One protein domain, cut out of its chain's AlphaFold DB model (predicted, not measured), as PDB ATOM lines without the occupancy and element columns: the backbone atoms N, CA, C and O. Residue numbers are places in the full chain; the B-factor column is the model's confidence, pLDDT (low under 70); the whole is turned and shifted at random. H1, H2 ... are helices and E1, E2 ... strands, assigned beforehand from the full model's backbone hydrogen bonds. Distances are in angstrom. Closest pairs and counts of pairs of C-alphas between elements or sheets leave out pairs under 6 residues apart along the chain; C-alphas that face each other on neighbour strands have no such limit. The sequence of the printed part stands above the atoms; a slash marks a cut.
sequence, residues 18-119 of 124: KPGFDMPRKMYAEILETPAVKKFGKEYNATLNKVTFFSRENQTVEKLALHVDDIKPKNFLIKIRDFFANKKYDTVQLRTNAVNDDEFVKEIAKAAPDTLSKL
ATOM      1  N   LYS A  18      16.308 -15.378   9.451       75.75
ATOM      2  CA  LYS A  18      16.553 -14.492  10.586       75.75
ATOM      3  C   LYS A  18      17.723 -15.032  11.413       75.75
ATOM      4  O   LYS A  18      17.777 -16.245  11.631       75.75
ATOM      5  N   PRO A  19      18.648 -14.172  11.873       74.88
ATOM      6  CA  PRO A  19      19.662 -14.587  12.827       74.88
ATOM      7  C   PRO A  19      19.018 -14.872  14.184       74.88
ATOM      8  O   PRO A  19      18.185 -14.099  14.665       74.88
ATOM      9  N   GLY A  20      19.426 -15.980  14.787       69.00
ATOM     10  CA  GLY A  20      19.142 -16.321  16.169       69.00
ATOM     11  C   GLY A  20      19.814 -15.397  17.173       69.00
ATOM     12  O   GLY A  20      20.799 -14.736  16.851       69.00
ATOM     13  N   PHE A  21      19.304 -15.387  18.405       65.12
ATOM     14  CA  PHE A  21      19.825 -14.536  19.482       65.12
ATOM     15  C   PHE A  21      21.291 -14.861  19.831       65.12
ATOM     16  O   PHE A  21      22.090 -13.949  20.025       65.12
ATOM     17  N   ASP A  22      21.664 -16.143  19.796       67.44
ATOM     18  CA  ASP A  22      22.996 -16.633  20.187       67.44
ATOM     19  C   ASP A  22      23.988 -16.792  19.021       67.44
ATOM     20  O   ASP A  22      25.061 -17.385  19.174       67.44
ATOM     21  N   MET A  23      23.658 -16.282  17.826       75.12
ATOM     22  CA  MET A  23      24.519 -16.402  16.647       75.12
ATOM     23  C   MET A  23      25.229 -15.073  16.323       75.12
ATOM     24  O   MET A  23      24.575 -14.099  15.939       75.12
ATOM     25  N   PRO A  24      26.576 -15.010  16.399       78.12
ATOM     26  CA  PRO A  24      27.327 -13.831  15.980       78.12
ATOM     27  C   PRO A  24      27.064 -13.481  14.510       78.12
ATOM     28  O   PRO A  24      27.029 -14.358  13.649       78.12
ATOM     29  N   ARG A  25      26.960 -12.185  14.181       76.62
ATOM     30  CA  ARG A  25      26.657 -11.728  12.806       76.62
ATOM     31  C   ARG A  25      27.646 -12.236  11.749       76.62
ATOM     32  O   ARG A  25      27.226 -12.517  10.632       76.62
ATOM     33  N   LYS A  26      28.936 -12.349  12.096       76.75
ATOM     34  CA  LYS A  26      29.973 -12.889  11.197       76.75
ATOM     35  C   LYS A  26      29.701 -14.357  10.862       76.75
ATOM     36  O   LYS A  26      29.561 -14.697   9.697       76.75
ATOM     37  N   MET A  27      29.502 -15.178  11.892       78.44
ATOM     38  CA  MET A  27      29.136 -16.586  11.748       78.44
ATOM     39  C   MET A  27      27.839 -16.756  10.952       78.44
ATOM     40  O   MET A  27      27.761 -17.599  10.069       78.44
ATOM     41  N   TYR A  28      26.827 -15.933  11.231       79.81
ATOM     42  CA  TYR A  28      25.569 -15.964  10.493       79.81
ATOM     43  C   TYR A  28      25.776 -15.719   8.991       79.81
ATOM     44  O   TYR A  28      25.236 -16.463   8.175       79.81
ATOM     45  N   ALA A  29      26.584 -14.721   8.619       79.19
ATOM     46  CA  ALA A  29      26.905 -14.449   7.221       79.19
ATOM     47  C   ALA A  29      27.642 -15.629   6.562       79.19
ATOM     48  O   ALA A  29      27.272 -16.042   5.467       79.19
ATOM     49  N   GLU A  30      28.615 -16.228   7.248       82.56
ATOM     50  CA  GLU A  30      29.359 -17.380   6.725       82.56
ATOM     51  C   GLU A  30      28.464 -18.617   6.553       82.56
ATOM     52  O   GLU A  30      28.493 -19.272   5.511       82.56
ATOM     53  N   ILE A  31      27.594 -18.901   7.528       81.88
ATOM     54  CA  ILE A  31      26.623 -19.999   7.465       81.88
ATOM     55  C   ILE A  31      25.620 -19.771   6.329       81.88
ATOM     56  O   ILE A  31      25.313 -20.710   5.592       81.88
ATOM     57  N   LEU A  32      25.144 -18.538   6.136       80.50
ATOM     58  CA  LEU A  32      24.276 -18.180   5.010       80.50
ATOM     59  C   LEU A  32      24.929 -18.423   3.654       80.50
ATOM     60  O   LEU A  32      24.229 -18.701   2.678       80.50
ATOM     61  N   GLU A  33      26.252 -18.315   3.570       80.62
ATOM     62  CA  GLU A  33      26.972 -18.541   2.327       80.62
ATOM     63  C   GLU A  33      27.172 -20.018   1.982       80.62
ATOM     64  O   GLU A  33      27.469 -20.327   0.820       80.62
ATOM     65  N   THR A  34      26.933 -20.923   2.935       80.81
ATOM     66  CA  THR A  34      27.100 -22.365   2.736       80.81
ATOM     67  C   THR A  34      26.095 -22.937   1.731       80.81
ATOM     68  O   THR A  34      24.939 -22.497   1.650       80.81
ATOM     69  N   PRO A  35      26.495 -23.953   0.945       78.38
ATOM     70  CA  PRO A  35      25.643 -24.510  -0.103       78.38
ATOM     71  C   PRO A  35      24.358 -25.154   0.442       78.38
ATOM     72  O   PRO A  35      23.315 -25.062  -0.209       78.38
ATOM     73  N   ALA A  36      24.405 -25.758   1.636       79.75
ATOM     74  CA  ALA A  36      23.240 -26.339   2.304       79.75
ATOM     75  C   ALA A  36      22.186 -25.281   2.656       79.75
ATOM     76  O   ALA A  36      21.015 -25.415   2.290       79.75
ATOM     77  N   VAL A  37      22.607 -24.187   3.297       80.06
ATOM     78  CA  VAL A  37      21.708 -23.105   3.724       80.06
ATOM     79  C   VAL A  37      21.188 -22.313   2.527       80.06
ATOM     80  O   VAL A  37      19.992 -22.009   2.471       80.06
ATOM     81  N   LYS A  38      22.034 -22.058   1.516       82.31
ATOM     82  CA  LYS A  38      21.621 -21.418   0.256       82.31
ATOM     83  C   LYS A  38      20.553 -22.216  -0.474       82.31
ATOM     84  O   LYS A  38      19.583 -21.627  -0.948       82.31
ATOM     85  N   LYS A  39      20.716 -23.539  -0.597       80.12
ATOM     86  CA  LYS A  39      19.733 -24.384  -1.288       80.12
ATOM     87  C   LYS A  39      18.407 -24.400  -0.534       80.12
ATOM     88  O   LYS A  39      17.374 -24.138  -1.142       80.12
ATOM     89  N   PHE A  40      18.449 -24.606   0.782       79.19
ATOM     90  CA  PHE A  40      17.253 -24.593   1.625       79.19
ATOM     91  C   PHE A  40      16.539 -23.226   1.589       79.19
ATOM     92  O   PHE A  40      15.319 -23.153   1.456       79.19
ATOM     93  N   GLY A  41      17.308 -22.132   1.546       77.62
ATOM     94  CA  GLY A  41      16.799 -20.758   1.597       77.62
ATOM     95  C   GLY A  41      16.143 -20.280   0.307       77.62
ATOM     96  O   GLY A  41      15.498 -19.230   0.282       77.62
ATOM     97  N   LYS A  42      16.301 -21.025  -0.790       79.88
ATOM     98  CA  LYS A  42      15.566 -20.767  -2.036       79.88
ATOM     99  C   LYS A  42      14.102 -21.174  -1.916       79.88
ATOM    100  O   LYS A  42      13.248 -20.509  -2.493       79.88
ATOM    101  N   GLU A  43      13.827 -22.230  -1.161       78.31
ATOM    102  CA  GLU A  43      12.497 -22.825  -1.032       78.31
ATOM    103  C   GLU A  43      11.785 -22.379   0.254       78.31
ATOM    104  O   GLU A  43      10.570 -22.160   0.255       78.31
ATOM    105  N   TYR A  44      12.550 -22.163   1.328       79.56
ATOM    106  CA  TYR A  44      12.031 -21.903   2.665       79.56
ATOM    107  C   TYR A  44      12.608 -20.621   3.274       79.56
ATOM    108  O   TYR A  44      13.736 -20.219   2.997       79.56
ATOM    109  N   ASN A  45      11.802 -19.977   4.109       82.25
ATOM    110  CA  ASN A  45      12.217 -18.991   5.100       82.25
ATOM    111  C   ASN A  45      12.394 -19.714   6.435       82.25
ATOM    112  O   ASN A  45      11.617 -20.620   6.712       82.25
ATOM    113  N   ALA A  46      13.370 -19.334   7.254       81.94
ATOM    114  CA  ALA A  46      13.541 -19.924   8.585       81.94
ATOM    115  C   ALA A  46      14.319 -18.987   9.523       81.94
ATOM    116  O   ALA A  46      14.712 -17.888   9.151       81.94
ATOM    117  N   THR A  47      14.586 -19.420  10.742       82.25
ATOM    118  CA  THR A  47      15.457 -18.744  11.703       82.25
ATOM    119  C   THR A  47      16.641 -19.652  11.982       82.25
ATOM    120  O   THR A  47      16.451 -20.825  12.276       82.25
ATOM    121  N   LEU A  48      17.859 -19.132  11.845       83.06
ATOM    122  CA  LEU A  48      19.081 -19.896  12.086       83.06
ATOM    123  C   LEU A  48      19.584 -19.614  13.497       83.06
ATOM    124  O   LEU A  48      20.068 -18.520  13.783       83.06
ATOM    125  N   ASN A  49      19.488 -20.615  14.361       82.00
ATOM    126  CA  ASN A  49      19.932 -20.584  15.744       82.00
ATOM    127  C   ASN A  49      21.179 -21.452  15.925       82.00
ATOM    128  O   ASN A  49      21.302 -22.539  15.357       82.00
ATOM    129  N   LYS A  50      22.113 -20.968  16.743       82.50
ATOM    130  CA  LYS A  50      23.223 -21.772  17.253       82.50
ATOM    131  C   LYS A  50      22.773 -22.354  18.584       82.50
ATOM    132  O   LYS A  50      22.389 -21.597  19.465       82.50
ATOM    133  N   VAL A  51      22.824 -23.672  18.724       80.88
ATOM    134  CA  VAL A  51      22.509 -24.352  19.984       80.88
ATOM    135  C   VAL A  51      23.643 -25.288  20.365       80.88
ATOM    136  O   VAL A  51      24.246 -25.934  19.507       80.88
ATOM    137  N   THR A  52      23.935 -25.374  21.655       80.75
ATOM    138  CA  THR A  52      24.834 -26.389  22.202       80.75
ATOM    139  C   THR A  52      24.036 -27.649  22.529       80.75
ATOM    140  O   THR A  52      22.883 -27.597  22.956       80.75
ATOM    141  N   PHE A  53      24.628 -28.812  22.286       78.56
ATOM    142  CA  PHE A  53      24.080 -30.099  22.688       78.56
ATOM    143  C   PHE A  53      25.194 -30.981  23.238       78.56
ATOM    144  O   PHE A  53      26.328 -30.949  22.765       78.56
ATOM    145  N   PHE A  54      24.870 -31.807  24.227       75.06
ATOM    146  CA  PHE A  54      25.833 -32.746  24.786       75.06
ATOM    147  C   PHE A  54      25.995 -33.961  23.877       75.06
ATOM    148  O   PHE A  54      25.020 -34.501  23.339       75.06
ATOM    149  N   SER A  55      27.238 -34.407  23.691       68.19
ATOM    150  CA  SER A  55      27.490 -35.610  22.909       68.19
ATOM    151  C   SER A  55      26.905 -36.840  23.606       68.19
ATOM    152  O   SER A  55      27.071 -37.030  24.808       68.19
ATOM    153  N   ARG A  56      26.251 -37.723  22.839       66.00
ATOM    154  CA  ARG A  56      25.681 -38.973  23.373       66.00
ATOM    155  C   ARG A  56      26.749 -39.894  23.971       66.00
ATOM    156  O   ARG A  56      26.453 -40.630  24.904       66.00
ATOM    157  N   GLU A  57      27.963 -39.841  23.432       67.12
ATOM    158  CA  GLU A  57      29.107 -40.644  23.879       67.12
ATOM    159  C   GLU A  57      29.839 -40.016  25.069       67.12
ATOM    160  O   GLU A  57      30.468 -40.727  25.845       67.12
ATOM    161  N   ASN A  58      29.751 -38.693  25.235       64.06
ATOM    162  CA  ASN A  58      30.426 -37.982  26.312       64.06
ATOM    163  C   ASN A  58      29.599 -36.764  26.743       64.06
ATOM    164  O   ASN A  58      29.622 -35.719  26.092       64.06
ATOM    165  N   GLN A  59      28.875 -36.913  27.857       69.81
ATOM    166  CA  GLN A  59      28.000 -35.872  28.415       69.81
ATOM    167  C   GLN A  59      28.770 -34.651  28.940       69.81
ATOM    168  O   GLN A  59      28.162 -33.639  29.259       69.81
ATOM    169  N   THR A  60      30.099 -34.729  29.002       69.81
ATOM    170  CA  THR A  60      30.984 -33.624  29.390       69.81
ATOM    171  C   THR A  60      31.424 -32.767  28.202       69.81
ATOM    172  O   THR A  60      32.017 -31.713  28.402       69.81
ATOM    173  N   VAL A  61      31.178 -33.221  26.966       73.62
ATOM    174  CA  VAL A  61      31.587 -32.510  25.749       73.62
ATOM    175  C   VAL A  61      30.376 -31.825  25.133       73.62
ATOM    176  O   VAL A  61      29.481 -32.478  24.580       73.62
ATOM    177  N   GLU A  62      30.379 -30.499  25.213       77.12
ATOM    178  CA  GLU A  62      29.438 -29.638  24.510       77.12
ATOM    179  C   GLU A  62      29.822 -29.554  23.032       77.12
ATOM    180  O   GLU A  62      30.947 -29.205  22.678       77.12
ATOM    181  N   LYS A  63      28.876 -29.901  22.164       82.62
ATOM    182  CA  LYS A  63      28.992 -29.791  20.711       82.62
ATOM    183  C   LYS A  63      28.003 -28.757  20.196       82.62
ATOM    184  O   LYS A  63      26.960 -28.521  20.800       82.62
ATOM    185  N   LEU A  64      28.307 -28.160  19.055       82.31
ATOM    186  CA  LEU A  64      27.475 -27.143  18.429       82.31
ATOM    187  C   LEU A  64      26.557 -27.762  17.375       82.31
ATOM    188  O   LEU A  64      26.950 -28.618  16.582       82.31
ATOM    189  N   ALA A  65      25.308 -27.326  17.341       82.50
ATOM    190  CA  ALA A  65      24.348 -27.685  16.313       82.50
ATOM    191  C   ALA A  65      23.695 -26.431  15.736       82.50
ATOM    192  O   ALA A  65      23.457 -25.440  16.427       82.50
ATOM    193  N   LEU A  66      23.394 -26.501  14.443       82.56
ATOM    194  CA  LEU A  66      22.593 -25.503  13.759       82.56
ATOM    195  C   LEU A  66      21.128 -25.908  13.894       82.56
ATOM    196  O   LEU A  66      20.710 -26.946  13.377       82.56
ATOM    197  N   HIS A  67      20.360 -25.094  14.604       84.38
ATOM    198  CA  HIS A  67      18.906 -25.161  14.627       84.38
ATOM    199  C   HIS A  67      18.339 -24.247  13.554       84.38
ATOM    200  O   HIS A  67      18.758 -23.106  13.391       84.38
ATOM    201  N   VAL A  68      17.406 -24.785  12.788       82.88
ATOM    202  CA  VAL A  68      16.669 -24.084  11.749       82.88
ATOM    203  C   VAL A  68      15.205 -24.134  12.163       82.88
ATOM    204  O   VAL A  68      14.558 -25.167  12.009       82.88
ATOM    205  N   ASP A  69      14.714 -23.037  12.726       80.69
ATOM    206  CA  ASP A  69      13.379 -22.917  13.320       80.69
ATOM    207  C   ASP A  69      12.439 -22.065  12.466       80.69
ATOM    208  O   ASP A  69      12.878 -21.345  11.571       80.69
ATOM    209  N   ASP A  70      11.140 -22.099  12.765       76.81
ATOM    210  CA  ASP A  70      10.107 -21.309  12.075       76.81
ATOM    211  C   ASP A  70      10.160 -21.482  10.545       76.81
ATOM    212  O   ASP A  70      10.077 -20.515   9.778       76.81
ATOM    213  N   ILE A  71      10.356 -22.728  10.095       77.81
ATOM    214  CA  ILE A  71      10.509 -23.039   8.676       77.81
ATOM    215  C   ILE A  71       9.171 -22.808   7.970       77.81
ATOM    216  O   ILE A  71       8.176 -23.498   8.180       77.81
ATOM    217  N   LYS A  72       9.148 -21.825   7.075       76.94
ATOM    218  CA  LYS A  72       7.968 -21.421   6.315       76.94
ATOM    219  C   LYS A  72       8.253 -21.512   4.826       76.94
ATOM    220  O   LYS A  72       9.219 -20.908   4.358       76.94
ATOM    221  N   PRO A  73       7.410 -22.186   4.032       76.12
ATOM    222  CA  PRO A  73       7.613 -22.223   2.593       76.12
ATOM    223  C   PRO A  73       7.440 -20.823   2.009       76.12
ATOM    224  O   PRO A  73       6.478 -20.123   2.342       76.12
ATOM    225  N   LYS A  74       8.343 -20.426   1.109       78.25
ATOM    226  CA  LYS A  74       8.261 -19.124   0.433       78.25
ATOM    227  C   LYS A  74       7.070 -19.037  -0.510       78.25
ATOM    228  O   LYS A  74       6.379 -18.022  -0.547       78.25
ATOM    229  N   ASN A  75       6.817 -20.116  -1.249       78.38
ATOM    230  CA  ASN A  75       5.833 -20.123  -2.324       78.38
ATOM    231  C   ASN A  75       4.655 -21.044  -2.006       78.38
ATOM    232  O   ASN A  75       4.803 -22.102  -1.393       78.38
ATOM    233  N   PHE A  76       3.480 -20.669  -2.514       76.88
ATOM    234  CA  PHE A  76       2.252 -21.454  -2.382       76.88
ATOM    235  C   PHE A  76       2.378 -22.853  -3.009       76.88
ATOM    236  O   PHE A  76       1.879 -23.823  -2.453       76.88
ATOM    237  N   LEU A  77       3.139 -22.984  -4.103       78.38
ATOM    238  CA  LEU A  77       3.443 -24.281  -4.722       78.38
ATOM    239  C   LEU A  77       4.189 -25.225  -3.769       78.38
ATOM    240  O   LEU A  77       3.895 -26.416  -3.723       78.38
ATOM    241  N   ILE A  78       5.122 -24.686  -2.978       75.81
ATOM    242  CA  ILE A  78       5.889 -25.461  -1.998       75.81
ATOM    243  C   ILE A  78       4.981 -25.834  -0.822       75.81
ATOM    244  O   ILE A  78       4.989 -26.988  -0.409       75.81
ATOM    245  N   LYS A  79       4.114 -24.913  -0.363       75.69
ATOM    246  CA  LYS A  79       3.075 -25.224   0.638       75.69
ATOM    247  C   LYS A  79       2.202 -26.398   0.206       75.69
ATOM    248  O   LYS A  79       1.992 -27.305   1.000       75.69
ATOM    249  N   ILE A  80       1.710 -26.394  -1.035       76.25
ATOM    250  CA  ILE A  80       0.877 -27.482  -1.564       76.25
ATOM    251  C   ILE A  80       1.687 -28.780  -1.638       76.25
ATOM    252  O   ILE A  80       1.230 -29.802  -1.136       76.25
ATOM    253  N   ARG A  81       2.895 -28.749  -2.213       77.62
ATOM    254  CA  ARG A  81       3.771 -29.928  -2.307       77.62
ATOM    255  C   ARG A  81       4.020 -30.553  -0.935       77.62
ATOM    256  O   ARG A  81       3.898 -31.765  -0.791       77.62
ATOM    257  N   ASP A  82       4.340 -29.736   0.060       73.06
ATOM    258  CA  ASP A  82       4.656 -30.201   1.409       73.06
ATOM    259  C   ASP A  82       3.407 -30.671   2.161       73.06
ATOM    260  O   ASP A  82       3.474 -31.652   2.902       73.06
ATOM    261  N   PHE A  83       2.257 -30.036   1.908       73.69
ATOM    262  CA  PHE A  83       0.958 -30.472   2.415       73.69
ATOM    263  C   PHE A  83       0.587 -31.861   1.880       73.69
ATOM    264  O   PHE A  83       0.254 -32.747   2.662       73.69
ATOM    265  N   PHE A  84       0.729 -32.093   0.570       73.06
ATOM    266  CA  PHE A  84       0.508 -33.412  -0.039       73.06
ATOM    267  C   PHE A  84       1.551 -34.448   0.393       73.06
ATOM    268  O   PHE A  84       1.222 -35.616   0.575       73.06
ATOM    269  N   ALA A  85       2.803 -34.031   0.596       69.19
ATOM    270  CA  ALA A  85       3.862 -34.902   1.101       69.19
ATOM    271  C   ALA A  85       3.774 -35.149   2.621       69.19
ATOM    272  O   ALA A  85       4.608 -35.876   3.161       69.19
ATOM    273  N   ASN A  86       2.802 -34.535   3.309       65.69
ATOM    274  CA  ASN A  86       2.634 -34.540   4.762       65.69
ATOM    275  C   ASN A  86       3.939 -34.223   5.525       65.69
ATOM    276  O   ASN A  86       4.202 -34.741   6.614       65.69
ATOM    277  N   LYS A  87       4.790 -33.381   4.927       64.94
ATOM    278  CA  LYS A  87       6.071 -32.972   5.497       64.94
ATOM    279  C   LYS A  87       5.867 -31.691   6.288       64.94
ATOM    280  O   LYS A  87       5.807 -30.602   5.726       64.94
ATOM    281  N   LYS A  88       5.760 -31.824   7.608       60.59
ATOM    282  CA  LYS A  88       5.787 -30.680   8.521       60.59
ATOM    283  C   LYS A  88       7.225 -30.394   8.909       60.59
ATOM    284  O   LYS A  88       7.747 -31.052   9.798       60.59
ATOM    285  N   TYR A  89       7.843 -29.443   8.220       64.88
ATOM    286  CA  TYR A  89       9.115 -28.863   8.626       64.88
ATOM    287  C   TYR A  89       8.830 -27.769   9.660       64.88
ATOM    288  O   TYR A  89       8.597 -26.637   9.268       64.88
ATOM    289  N   ASP A  90       8.772 -28.098  10.954       66.00
ATOM    290  CA  ASP A  90       8.686 -27.067  12.010       66.00
ATOM    291  C   ASP A  90      10.095 -26.615  12.423       66.00
ATOM    292  O   ASP A  90      10.445 -25.440  12.296       66.00
ATOM    293  N   THR A  91      10.933 -27.583  12.801       72.94
ATOM    294  CA  THR A  91      12.338 -27.374  13.174       72.94
ATOM    295  C   THR A  91      13.232 -28.430  12.530       72.94
ATOM    296  O   THR A  91      12.925 -29.625  12.548       72.94
ATOM    297  N   VAL A  92      14.371 -28.009  11.983       77.88
ATOM    298  CA  VAL A  92      15.432 -28.888  11.475       77.88
ATOM    299  C   VAL A  92      16.703 -28.652  12.288       77.88
ATOM    300  O   VAL A  92      17.136 -27.519  12.459       77.88
ATOM    301  N   GLN A  93      17.330 -29.726  12.771       81.00
ATOM    302  CA  GLN A  93      18.604 -29.653  13.493       81.00
ATOM    303  C   GLN A  93      19.708 -30.331  12.687       81.00
ATOM    304  O   GLN A  93      19.656 -31.536  12.445       81.00
ATOM    305  N   LEU A  94      20.755 -29.580  12.358       81.75
ATOM    306  CA  LEU A  94      22.014 -30.110  11.851       81.75
ATOM    307  C   LEU A  94      23.015 -30.198  13.006       81.75
ATOM    308  O   LEU A  94      23.559 -29.190  13.459       81.75
ATOM    309  N   ARG A  95      23.238 -31.419  13.501       79.19
ATOM    310  CA  ARG A  95      24.245 -31.696  14.532       79.19
ATOM    311  C   ARG A  95      25.632 -31.711  13.907       79.19
ATOM    312  O   ARG A  95      25.826 -32.366  12.886       79.19
ATOM    313  N   THR A  96      26.574 -31.028  14.545       79.38
ATOM    314  CA  THR A  96      27.983 -31.009  14.141       79.38
ATOM    315  C   THR A  96      28.835 -31.593  15.272       79.38
ATOM    316  O   THR A  96      28.384 -31.690  16.416       79.38
ATOM    317  N   ASN A  97      30.045 -32.041  14.960       78.50
ATOM    318  CA  ASN A  97      31.057 -32.433  15.935       78.50
ATOM    319  C   ASN A  97      31.896 -31.251  16.432       78.50
ATOM    320  O   ASN A  97      32.761 -31.462  17.281       78.50
ATOM    321  N   ALA A  98      31.616 -30.037  15.960       77.38
ATOM    322  CA  ALA A  98      32.345 -28.848  16.354       77.38
ATOM    323  C   ALA A  98      32.132 -28.513  17.832       77.38
ATOM    324  O   ALA A  98      31.000 -28.493  18.321       77.38
ATOM    325  N   VAL A  99      33.228 -28.195  18.513       79.56
ATOM    326  CA  VAL A  99      33.240 -27.717  19.908       79.56
ATOM    327  C   VAL A  99      33.524 -26.215  20.004       79.56
ATOM    328  O   VAL A  99      33.428 -25.628  21.077       79.56
ATOM    329  N   ASN A 100      33.872 -25.579  18.883       80.31
ATOM    330  CA  ASN A 100      34.144 -24.150  18.783       80.31
ATOM    331  C   ASN A 100      33.466 -23.527  17.552       80.31
ATOM    332  O   ASN A 100      33.045 -24.217  16.620       80.31
ATOM    333  N   ASP A 101      33.366 -22.200  17.568       77.50
ATOM    334  CA  ASP A 101      32.649 -21.423  16.559       77.50
ATOM    335  C   ASP A 101      33.271 -21.545  15.147       77.50
ATOM    336  O   ASP A 101      32.535 -21.619  14.161       77.50
ATOM    337  N   ASP A 102      34.600 -21.640  15.029       78.94
ATOM    338  CA  ASP A 102      35.295 -21.765  13.734       78.94
ATOM    339  C   ASP A 102      35.111 -23.152  13.093       78.94
ATOM    340  O   ASP A 102      34.899 -23.285  11.883       78.94
ATOM    341  N   GLU A 103      35.192 -24.218  13.891       81.19
ATOM    342  CA  GLU A 103      34.904 -25.585  13.455       81.19
ATOM    343  C   GLU A 103      33.440 -25.732  13.079       81.19
ATOM    344  O   GLU A 103      33.133 -26.416  12.107       81.19
ATOM    345  N   PHE A 104      32.544 -25.052  13.793       81.19
ATOM    346  CA  PHE A 104      31.115 -25.105  13.527       81.19
ATOM    347  C   PHE A 104      30.795 -24.603  12.124       81.19
ATOM    348  O   PHE A 104      30.126 -25.299  11.355       81.19
ATOM    349  N   VAL A 105      31.347 -23.450  11.735       80.50
ATOM    350  CA  VAL A 105      31.187 -22.942  10.368       80.50
ATOM    351  C   VAL A 105      31.789 -23.909   9.352       80.50
ATOM    352  O   VAL A 105      31.149 -24.212   8.344       80.50
ATOM    353  N   LYS A 106      32.989 -24.444   9.609       82.44
ATOM    354  CA  LYS A 106      33.642 -25.400   8.699       82.44
ATOM    355  C   LYS A 106      32.838 -26.685   8.528       82.44
ATOM    356  O   LYS A 106      32.772 -27.214   7.420       82.44
ATOM    357  N   GLU A 107      32.238 -27.205   9.591       82.62
ATOM    358  CA  GLU A 107      31.406 -28.404   9.526       82.62
ATOM    359  C   GLU A 107      30.100 -28.159   8.774       82.62
ATOM    360  O   GLU A 107      29.719 -28.978   7.938       82.62
ATOM    361  N   ILE A 108      29.462 -27.003   8.972       81.75
ATOM    362  CA  ILE A 108      28.283 -26.623   8.185       81.75
ATOM    363  C   ILE A 108      28.664 -26.403   6.717       81.75
ATOM    364  O   ILE A 108      27.936 -26.831   5.823       81.75
ATOM    365  N   ALA A 109      29.821 -25.800   6.438       79.69
ATOM    366  CA  ALA A 109      30.308 -25.596   5.077       79.69
ATOM    367  C   ALA A 109      30.618 -26.918   4.354       79.69
ATOM    368  O   ALA A 109      30.431 -27.011   3.142       79.69
ATOM    369  N   LYS A 110      31.047 -27.950   5.093       81.12
ATOM    370  CA  LYS A 110      31.229 -29.318   4.580       81.12
ATOM    371  C   LYS A 110      29.908 -30.057   4.359       81.12
ATOM    372  O   LYS A 110      29.901 -31.066   3.652       81.12
ATOM    373  N   ALA A 111      28.803 -29.602   4.953       77.38
ATOM    374  CA  ALA A 111      27.513 -30.251   4.789       77.38
ATOM    375  C   ALA A 111      27.056 -30.175   3.325       77.38
ATOM    376  O   ALA A 111      27.075 -29.121   2.682       77.38
ATOM    377  N   ALA A 112      26.608 -31.311   2.791       75.31
ATOM    378  CA  ALA A 112      26.114 -31.378   1.426       75.31
ATOM    379  C   ALA A 112      24.893 -30.450   1.236       75.31
ATOM    380  O   ALA A 112      24.116 -30.272   2.183       75.31
ATOM    381  N   PRO A 113      24.651 -29.930   0.017       70.94
ATOM    382  CA  PRO A 113      23.550 -29.004  -0.263       70.94
ATOM    383  C   PRO A 113      22.166 -29.522   0.164       70.94
ATOM    384  O   PRO A 113      21.278 -28.744   0.494       70.94
ATOM    385  N   ASP A 114      21.980 -30.841   0.151       71.94
ATOM    386  CA  ASP A 114      20.715 -31.507   0.473       71.94
ATOM    387  C   ASP A 114      20.551 -31.857   1.954       71.94
ATOM    388  O   ASP A 114      19.523 -32.414   2.333       71.94
ATOM    389  N   THR A 115      21.548 -31.578   2.795       76.56
ATOM    390  CA  THR A 115      21.562 -32.054   4.186       76.56
ATOM    391  C   THR A 115      20.388 -31.486   4.977       76.56
ATOM    392  O   THR A 115      19.638 -32.251   5.574       76.56
ATOM    393  N   LEU A 116      20.152 -30.171   4.911       71.75
ATOM    394  CA  LEU A 116      19.033 -29.526   5.614       71.75
ATOM    395  C   LEU A 116      17.668 -29.999   5.100       71.75
ATOM    396  O   LEU A 116      16.757 -30.212   5.888       71.75
ATOM    397  N   SER A 117      17.541 -30.244   3.796       67.50
ATOM    398  CA  SER A 117      16.296 -30.739   3.193       67.50
ATOM    399  C   SER A 117      16.001 -32.209   3.524       67.50
ATOM    400  O   SER A 117      14.844 -32.635   3.468       67.50
ATOM    401  N   LYS A 118      17.046 -32.998   3.819       68.06
ATOM    402  CA  LYS A 118      16.966 -34.423   4.180       68.06
ATOM    403  C   LYS A 118      16.761 -34.653   5.672       68.06
ATOM    404  O   LYS A 118      16.215 -35.691   6.040       68.06
ATOM    405  N   LEU A 119      17.208 -33.724   6.516       67.38
ATOM    406  CA  LEU A 119      17.002 -33.804   7.955       67.38
ATOM    407  C   LEU A 119      15.500 -33.711   8.244       67.38
ATOM    408  O   LEU A 119      14.844 -32.711   7.957       67.38
TER     409      LEU A 119
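Overview. This is residues 18 to 119 of the 124 residues of an uncharacterized protein of Candidatus Gastranaerophilales bacterium (UniProt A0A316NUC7). A long twisted hairpin, E1 and E2, with short E3 beside E2, makes a sheet in two layers with helices H2 and H4 on one face. H1 packs on H4, H5 packs on H2, and H3 sits at one far end of the hairpin. The printed part has 102 residues with five named helices and three named strands, in the order H1 H2 E1 E2 H3 E3 H4 H5; the sheet runs E1 E2 E3, antiparallel, and the class is mixed. It is compact, with a radius of gyration of the C-alphas of 14.0 A and spans of 43, 29 and 25 A.

Arrangement. Look first at inner strand E2, residues 62 to 73, which forms a hairpin with E1, residues 44 to 54; N 49 and O 67 are within hydrogen-bond range at 2.8 A. E1 bends by 56 degrees at residue 47. Edge strand E3, residues 92 to 95, is antiparallel to E2, with N 66 and O 94 at 2.9 A. H4, residues 101 to 110, lies over E2 and E3 at a height over the sheet of 9.6 A. H1, residues 25 to 33, touches H4 at a shallow tilt of 9 degrees, with C-alphas Ile 31 and Val 105 closest at 6.2 A. H2, residues 35 to 43, touches H5, residues 115 to 118, with C-alphas Ala 36 and Leu 116 closest at 6.2 A. H3, residues 76 to 84, only grazes the sheet. Every O i to N i+4 pair is within hydrogen-bond range in H1, H3 and H4, and 4 of 5 in H2; H5 is too short for one.

Along the chain. Find C-alpha 62 at (29.438, -29.638, 24.510); E2 runs 31.8 A to C-alpha 73 at (7.613, -22.223, 2.593). E1 spans 28.2 A, H4 14.4 A.

Size, cuts and confidence. The farthest C-alphas, Thr 60 and Leu 77, are 44.8 A apart. The printed part has no cut and no long link. Confidence is under 70 at residues 20 to 22, 55 to 60, 85 to 90 and 117 to 119.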